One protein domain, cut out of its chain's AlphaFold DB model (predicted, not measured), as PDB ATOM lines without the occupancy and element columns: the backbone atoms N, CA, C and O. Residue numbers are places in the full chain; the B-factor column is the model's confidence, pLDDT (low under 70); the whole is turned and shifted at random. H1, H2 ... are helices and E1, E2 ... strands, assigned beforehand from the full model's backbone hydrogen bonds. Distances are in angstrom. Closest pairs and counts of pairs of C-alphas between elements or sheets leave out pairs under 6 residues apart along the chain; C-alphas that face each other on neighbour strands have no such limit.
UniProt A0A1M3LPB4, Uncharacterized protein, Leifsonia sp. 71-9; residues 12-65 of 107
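What this domain is: This is residues 12 to 65 of the 107 residues of an uncharacterized protein of Leifsonia sp. 71-9 (UniProt A0A1M3LPB4). This is a flat model with little regular structure: two short strands, E1 and E2, pair side by side, and the chain between them makes a wide loop with the small helix H1 at its far end. Residues 12 to 36, with no named element, wind through a second large loop. The printed part has 54 residues, in the order E1, H1, E2; the class is mixed, with 14 residues in named elements. It is compact, with a radius of gyration of the C-alphas of 11.3 A, and spans 37 by 23 by 12 A.

Where its parts are: Find C-alpha 37 at (34.962, -36.405, 3.166); from there E1, residues 37 to 40, runs 10.4 A. E2, residues 58 to 61, runs 9.3 A to C-alpha 61 at (33.045, -39.822, -0.783). H1, residues 47 to 52, runs 9.1 A.

How they stand to each other: E1 and E2 are antiparallel, their directions 135 degrees apart. Look at N 39 and O 59, 3.0 A apart, within hydrogen-bond range. In H1 every O i to N i+4 pair is within range.

The domain as a whole: The C-alphas of Lys 51 and Thr 65, the two farthest apart, are 37.9 A apart. The printed part has no cut. The link from E1 to H1 is short, and that from H1 to E2 is tight. Look for pLDDT under 70 at 15 residues, among them 22 to 26 and 63 to 65.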
ATOM      1  N   LEU A  12      31.289 -40.874   9.162       75.62
ATOM      2  CA  LEU A  12      30.226 -40.712   8.162       75.62
ATOM      3  C   LEU A  12      29.442 -42.015   7.902       75.62
ATOM      4  O   LEU A  12      30.032 -43.078   7.713       75.62
ATOM      5  N   ASP A  13      28.111 -41.914   7.823       76.50
ATOM      6  CA  ASP A  13      27.217 -43.026   7.467       76.50
ATOM      7  C   ASP A  13      27.163 -43.255   5.944       76.50
ATOM      8  O   ASP A  13      27.030 -42.308   5.168       76.50
ATOM      9  N   ASP A  14      27.158 -44.514   5.503       77.69
ATOM     10  CA  ASP A  14      27.121 -44.912   4.086       77.69
ATOM     11  C   ASP A  14      25.704 -45.153   3.523       77.69
ATOM     12  O   ASP A  14      25.552 -45.498   2.347       77.69
ATOM     13  N   ASN A  15      24.660 -44.934   4.329       70.12
ATOM     14  CA  ASN A  15      23.272 -45.217   3.966       70.12
ATOM     15  C   ASN A  15      22.375 -43.964   4.019       70.12
ATOM     16  O   ASN A  15      22.293 -43.274   5.035       70.12
ATOM     17  N   VAL A  16      21.655 -43.695   2.926       69.38
ATOM     18  CA  VAL A  16      20.698 -42.575   2.777       69.38
ATOM     19  C   VAL A  16      19.241 -42.946   3.070       69.38
ATOM     20  O   VAL A  16      18.375 -42.070   3.105       69.38
ATOM     21  N   GLU A  17      18.950 -44.236   3.227       66.94
ATOM     22  CA  GLU A  17      17.607 -44.758   3.501       66.94
ATOM     23  C   GLU A  17      17.289 -44.786   5.000       66.94
ATOM     24  O   GLU A  17      16.118 -44.776   5.409       66.94
ATOM     25  N   GLU A  18      18.334 -44.790   5.820       71.88
ATOM     26  CA  GLU A  18      18.272 -44.859   7.270       71.88
ATOM     27  C   GLU A  18      18.545 -43.499   7.924       71.88
ATOM     28  O   GLU A  18      18.852 -42.486   7.287       71.88
ATOM     29  N   LEU A  19      18.349 -43.464   9.237       66.88
ATOM     30  CA  LEU A  19      18.683 -42.307  10.054       66.88
ATOM     31  C   LEU A  19      20.193 -42.230  10.208       66.88
ATOM     32  O   LEU A  19      20.840 -43.251  10.408       66.88
ATOM     33  N   SER A  20      20.731 -41.014  10.186       64.44
ATOM     34  CA  SER A  20      22.149 -40.821  10.466       64.44
ATOM     35  C   SER A  20      22.462 -41.193  11.921       64.44
ATOM     36  O   SER A  20      21.751 -40.771  12.843       64.44
ATOM     37  N   THR A  21      23.510 -41.989  12.126       70.00
ATOM     38  CA  THR A  21      23.942 -42.489  13.434       70.00
ATOM     39  C   THR A  21      25.011 -41.589  14.049       70.00
ATOM     40  O   THR A  21      26.127 -41.992  14.354       70.00
ATOM     41  N   VAL A  22      24.650 -40.331  14.286       68.69
ATOM     42  CA  VAL A  22      25.556 -39.327  14.865       68.69
ATOM     43  C   VAL A  22      25.452 -39.226  16.383       68.69
ATOM     44  O   VAL A  22      24.425 -39.528  17.004       68.69
ATOM     45  N   ALA A  23      26.536 -38.761  17.007       66.94
ATOM     46  CA  ALA A  23      26.540 -38.416  18.419       66.94
ATOM     47  C   ALA A  23      25.489 -37.335  18.740       66.94
ATOM     48  O   ALA A  23      25.198 -36.465  17.917       66.94
ATOM     49  N   PRO A  24      24.947 -37.297  19.972       67.69
ATOM     50  CA  PRO A  24      24.057 -36.216  20.379       67.69
ATOM     51  C   PRO A  24      24.730 -34.838  20.266       67.69
ATOM     52  O   PRO A  24      25.640 -34.511  21.037       67.69
ATOM     53  N   GLY A  25      24.211 -34.011  19.357       68.25
ATOM     54  CA  GLY A  25      24.708 -32.661  19.075       68.25
ATOM     55  C   GLY A  25      25.569 -32.543  17.817       68.25
ATOM     56  O   GLY A  25      25.877 -31.412  17.457       68.25
ATOM     57  N   ASP A  26      25.886 -33.660  17.163       66.50
ATOM     58  CA  ASP A  26      26.638 -33.700  15.909       66.50
ATOM     59  C   ASP A  26      25.662 -33.776  14.722       66.50
ATOM     60  O   ASP A  26      24.583 -34.376  14.807       66.50
ATOM     61  N   ALA A  27      26.007 -33.108  13.628       70.88
ATOM     62  CA  ALA A  27      25.290 -33.156  12.362       70.88
ATOM     63  C   ALA A  27      25.762 -34.352  11.503       70.88
ATOM     64  O   ALA A  27      26.865 -34.843  11.706       70.88
ATOM     65  N   PRO A  28      24.994 -34.786  10.484       71.81
ATOM     66  CA  PRO A  28      25.333 -35.940   9.628       71.81
ATOM     67  C   PRO A  28      26.677 -35.882   8.879       71.81
ATOM     68  O   PRO A  28      27.090 -36.872   8.290       71.81
ATOM     69  N   ALA A  29      27.333 -34.720   8.840       77.94
ATOM     70  CA  ALA A  29      28.650 -34.535   8.228       77.94
ATOM     71  C   ALA A  29      29.765 -34.295   9.262       77.94
ATOM     72  O   ALA A  29      30.909 -34.057   8.873       77.94
ATOM     73  N   ASP A  30      29.441 -34.303  10.556       78.56
ATOM     74  CA  ASP A  30      30.419 -34.098  11.615       78.56
ATOM     75  C   ASP A  30      31.188 -35.401  11.837       78.56
ATOM     76  O   ASP A  30      30.652 -36.394  12.329       78.56
ATOM     77  N   THR A  31      32.462 -35.370  11.466       73.44
ATOM     78  CA  THR A  31      33.416 -36.458  11.658       73.44
ATOM     79  C   THR A  31      34.619 -35.966  12.450       73.44
ATOM     80  O   THR A  31      35.059 -34.819  12.318       73.44
ATOM     81  N   THR A  32      35.149 -36.835  13.307       77.31
ATOM     82  CA  THR A  32      36.414 -36.603  14.016       77.31
ATOM     83  C   THR A  32      37.641 -37.000  13.190       77.31
ATOM     84  O   THR A  32      38.760 -36.668  13.587       77.31
ATOM     85  N   ASP A  33      37.454 -37.688  12.059       74.94
ATOM     86  CA  ASP A  33      38.533 -38.081  11.153       74.94
ATOM     87  C   ASP A  33      38.802 -36.968  10.118       74.94
ATOM     88  O   ASP A  33      37.951 -36.678   9.276       74.94
ATOM     89  N   PRO A  34      39.995 -36.341  10.120       72.06
ATOM     90  CA  PRO A  34      40.335 -35.281   9.170       72.06
ATOM     91  C   PRO A  34      40.496 -35.769   7.720       72.06
ATOM     92  O   PRO A  34      40.726 -34.947   6.834       72.06
ATOM     93  N   THR A  35      40.454 -37.080   7.476       75.19
ATOM     94  CA  THR A  35      40.552 -37.689   6.144       75.19
ATOM     95  C   THR A  35      39.199 -38.074   5.556       75.19
ATOM     96  O   THR A  35      39.114 -38.325   4.352       75.19
ATOM     97  N   GLU A  36      38.135 -38.075   6.362       79.06
ATOM     98  CA  GLU A  36      36.782 -38.348   5.895       79.06
ATOM     99  C   GLU A  36      36.195 -37.142   5.160       79.06
ATOM    100  O   GLU A  36      36.289 -35.991   5.589       79.06
ATOM    101  N   HIS A  37      35.587 -37.412   4.007       77.56
ATOM    102  CA  HIS A  37      34.962 -36.405   3.166       77.56
ATOM    103  C   HIS A  37      33.500 -36.757   2.946       77.56
ATOM    104  O   HIS A  37      33.158 -37.879   2.582       77.56
ATOM    105  N   ALA A  38      32.644 -35.759   3.114       82.75
ATOM    106  CA  ALA A  38      31.209 -35.861   2.938       82.75
ATOM    107  C   ALA A  38      30.772 -35.140   1.660       82.75
ATOM    108  O   ALA A  38      31.230 -34.032   1.372       82.75
ATOM    109  N   SER A  39      29.829 -35.727   0.926       81.12
ATOM    110  CA  SER A  39      29.097 -35.034  -0.136       81.12
ATOM    111  C   SER A  39      27.605 -35.081   0.129       81.12
ATOM    112  O   SER A  39      27.059 -36.087   0.580       81.12
ATOM    113  N   THR A  40      26.928 -33.986  -0.204       82.00
ATOM    114  CA  THR A  40      25.470 -33.931  -0.171       82.00
ATOM    115  C   THR A  40      24.890 -34.751  -1.314       82.00
ATOM    116  O   THR A  40      25.350 -34.668  -2.456       82.00
ATOM    117  N   VAL A  41      23.839 -35.504  -1.012       80.62
ATOM    118  CA  VAL A  41      23.060 -36.285  -1.972       80.62
ATOM    119  C   VAL A  41      21.573 -36.034  -1.768       80.62
ATOM    120  O   VAL A  41      21.147 -35.527  -0.732       80.62
ATOM    121  N   VAL A  42      20.764 -36.362  -2.778       81.69
ATOM    122  CA  VAL A  42      19.304 -36.334  -2.638       81.69
ATOM    123  C   VAL A  42      18.906 -37.476  -1.694       81.69
ATOM    124  O   VAL A  42      19.140 -38.630  -2.058       81.69
ATOM    125  N   PRO A  43      18.322 -37.195  -0.513       76.38
ATOM    126  CA  PRO A  43      17.956 -38.237   0.443       76.38
ATOM    127  C   PRO A  43      16.919 -39.195  -0.153       76.38
ATOM    128  O   PRO A  43      15.971 -38.751  -0.808       76.38
ATOM    129  N   GLN A  44      17.054 -40.493   0.120       78.81
ATOM    130  CA  GLN A  44      16.080 -41.524  -0.265       78.81
ATOM    131  C   GLN A  44      15.519 -42.225   0.983       78.81
ATOM    132  O   GLN A  44      15.687 -43.426   1.145       78.81
ATOM    133  N   PRO A  45      14.870 -41.488   1.901       75.69
ATOM    134  CA  PRO A  45      14.542 -42.004   3.222       75.69
ATOM    135  C   PRO A  45      13.482 -43.106   3.173       75.69
ATOM    136  O   PRO A  45      12.464 -42.997   2.483       75.69
ATOM    137  N   SER A  46      13.673 -44.129   3.999       76.88
ATOM    138  CA  SER A  46      12.652 -45.134   4.270       76.88
ATOM    139  C   SER A  46      11.429 -44.526   4.975       76.88
ATOM    140  O   SER A  46      11.471 -43.451   5.581       76.88
ATOM    141  N   ALA A  47      10.307 -45.252   4.959       76.81
ATOM    142  CA  ALA A  47       9.097 -44.844   5.674       76.81
ATOM    143  C   ALA A  47       9.311 -44.706   7.197       76.81
ATOM    144  O   ALA A  47       8.555 -43.994   7.857       76.81
ATOM    145  N   GLU A  48      10.310 -45.389   7.763       74.62
ATOM    146  CA  GLU A  48      10.673 -45.285   9.179       74.62
ATOM    147  C   GLU A  48      11.511 -44.036   9.468       74.62
ATOM    148  O   GLU A  48      11.204 -43.327  10.426       74.62
ATOM    149  N   ALA A  49      12.476 -43.703   8.605       69.12
ATOM    150  CA  ALA A  49      13.243 -42.459   8.704       69.12
ATOM    151  C   ALA A  49      12.327 -41.224   8.581       69.12
ATOM    152  O   ALA A  49      12.373 -40.311   9.406       69.12
ATOM    153  N   LEU A  50      11.379 -41.250   7.637       74.44
ATOM    154  CA  LEU A  50      10.376 -40.188   7.476       74.44
ATOM    155  C   LEU A  50       9.515 -39.971   8.730       74.44
ATOM    156  O   LEU A  50       9.169 -38.834   9.046       74.44
ATOM    157  N   LYS A  51       9.172 -41.039   9.462       76.19
ATOM    158  CA  LYS A  51       8.386 -40.942  10.706       76.19
ATOM    159  C   LYS A  51       9.151 -40.263  11.842       76.19
ATOM    160  O   LYS A  51       8.512 -39.677  12.711       76.19
ATOM    161  N   GLN A  52      10.480 -40.352  11.851       73.88
ATOM    162  CA  GLN A  52      11.324 -39.739  12.881       73.88
ATOM    163  C   GLN A  52      11.704 -38.285  12.554       73.88
ATOM    164  O   GLN A  52      12.185 -37.567  13.427       73.88
ATOM    165  N   GLY A  53      11.408 -37.815  11.334       68.75
ATOM    166  CA  GLY A  53      11.556 -36.412  10.932       68.75
ATOM    167  C   GLY A  53      12.990 -35.987  10.615       68.75
ATOM    168  O   GLY A  53      13.229 -34.811  10.343       68.75
ATOM    169  N   THR A  54      13.933 -36.925  10.617       65.88
ATOM    170  CA  THR A  54      15.332 -36.728  10.238       65.88
ATOM    171  C   THR A  54      15.696 -37.733   9.150       65.88
ATOM    172  O   THR A  54      15.219 -38.864   9.141       65.88
ATOM    173  N   VAL A  55      16.497 -37.305   8.177       73.25
ATOM    174  CA  VAL A  55      16.923 -38.139   7.045       73.25
ATOM    175  C   VAL A  55      18.407 -37.916   6.816       73.25
ATOM    176  O   VAL A  55      18.875 -36.783   6.960       73.25
ATOM    177  N   ASN A  56      19.146 -38.972   6.475       73.88
ATOM    178  CA  ASN A  56      20.528 -38.800   6.064       73.88
ATOM    179  C   ASN A  56      20.585 -38.259   4.624       73.88
ATOM    180  O   ASN A  56      20.006 -38.830   3.701       73.88
ATOM    181  N   GLY A  57      21.251 -37.121   4.442       77.12
ATOM    182  CA  GLY A  57      21.475 -36.484   3.139       77.12
ATOM    183  C   GLY A  57      22.949 -36.396   2.763       77.12
ATOM    184  O   GLY A  57      23.304 -35.650   1.849       77.12
ATOM    185  N   VAL A  58      23.804 -37.101   3.499       79.75
ATOM    186  CA  VAL A  58      25.253 -37.051   3.370       79.75
ATOM    187  C   VAL A  58      25.762 -38.468   3.160       79.75
ATOM    188  O   VAL A  58      25.329 -39.390   3.844       79.75
ATOM    189  N   LEU A  59      26.667 -38.635   2.200       80.94
ATOM    190  CA  LEU A  59      27.397 -39.882   2.005       80.94
ATOM    191  C   LEU A  59      28.902 -39.627   2.065       80.94
ATOM    192  O   LEU A  59      29.348 -38.558   1.617       80.94
ATOM    193  N   PRO A  60      29.687 -40.600   2.560       78.44
ATOM    194  CA  PRO A  60      31.125 -40.586   2.407       78.44
ATOM    195  C   PRO A  60      31.461 -40.615   0.918       78.44
ATOM    196  O   PRO A  60      30.896 -41.378   0.131       78.44
ATOM    197  N   VAL A  61      32.393 -39.763   0.525       80.12
ATOM    198  CA  VAL A  61      33.045 -39.822  -0.783       80.12
ATOM    199  C   VAL A  61      34.490 -40.245  -0.599       80.12
ATOM    200  O   VAL A  61      34.977 -40.316   0.530       80.12
ATOM    201  N   GLU A  62      35.171 -40.560  -1.705       70.00
ATOM    202  CA  GLU A  62      36.582 -40.931  -1.634       70.00
ATOM    203  C   GLU A  62      37.358 -39.892  -0.806       70.00
ATOM    204  O   GLU A  62      37.207 -38.685  -1.047       70.00
ATOM    205  N   PRO A  63      38.148 -40.348   0.185       64.88
ATOM    206  CA  PRO A  63      38.898 -39.458   1.056       64.88
ATOM    207  C   PRO A  63      39.837 -38.600   0.212       64.88
ATOM    208  O   PRO A  63      40.278 -39.017  -0.868       64.88
ATOM    209  N   ALA A  64      40.174 -37.403   0.696       59.69
ATOM    210  CA  ALA A  64      41.204 -36.611   0.037       59.69
ATOM    211  C   ALA A  64      42.459 -37.469  -0.175       59.69
ATOM    212  O   ALA A  64      43.073 -37.972   0.762       59.69
ATOM    213  N   THR A  65      42.865 -37.610  -1.438       57.12
ATOM    214  CA  THR A  65      44.096 -38.324  -1.819       57.12
ATOM    215  C   THR A  65      45.351 -37.635  -1.286       57.12
ATOM    216  O   THR A  65      46.429 -38.227  -1.227       57.12
TER     217      THR A  65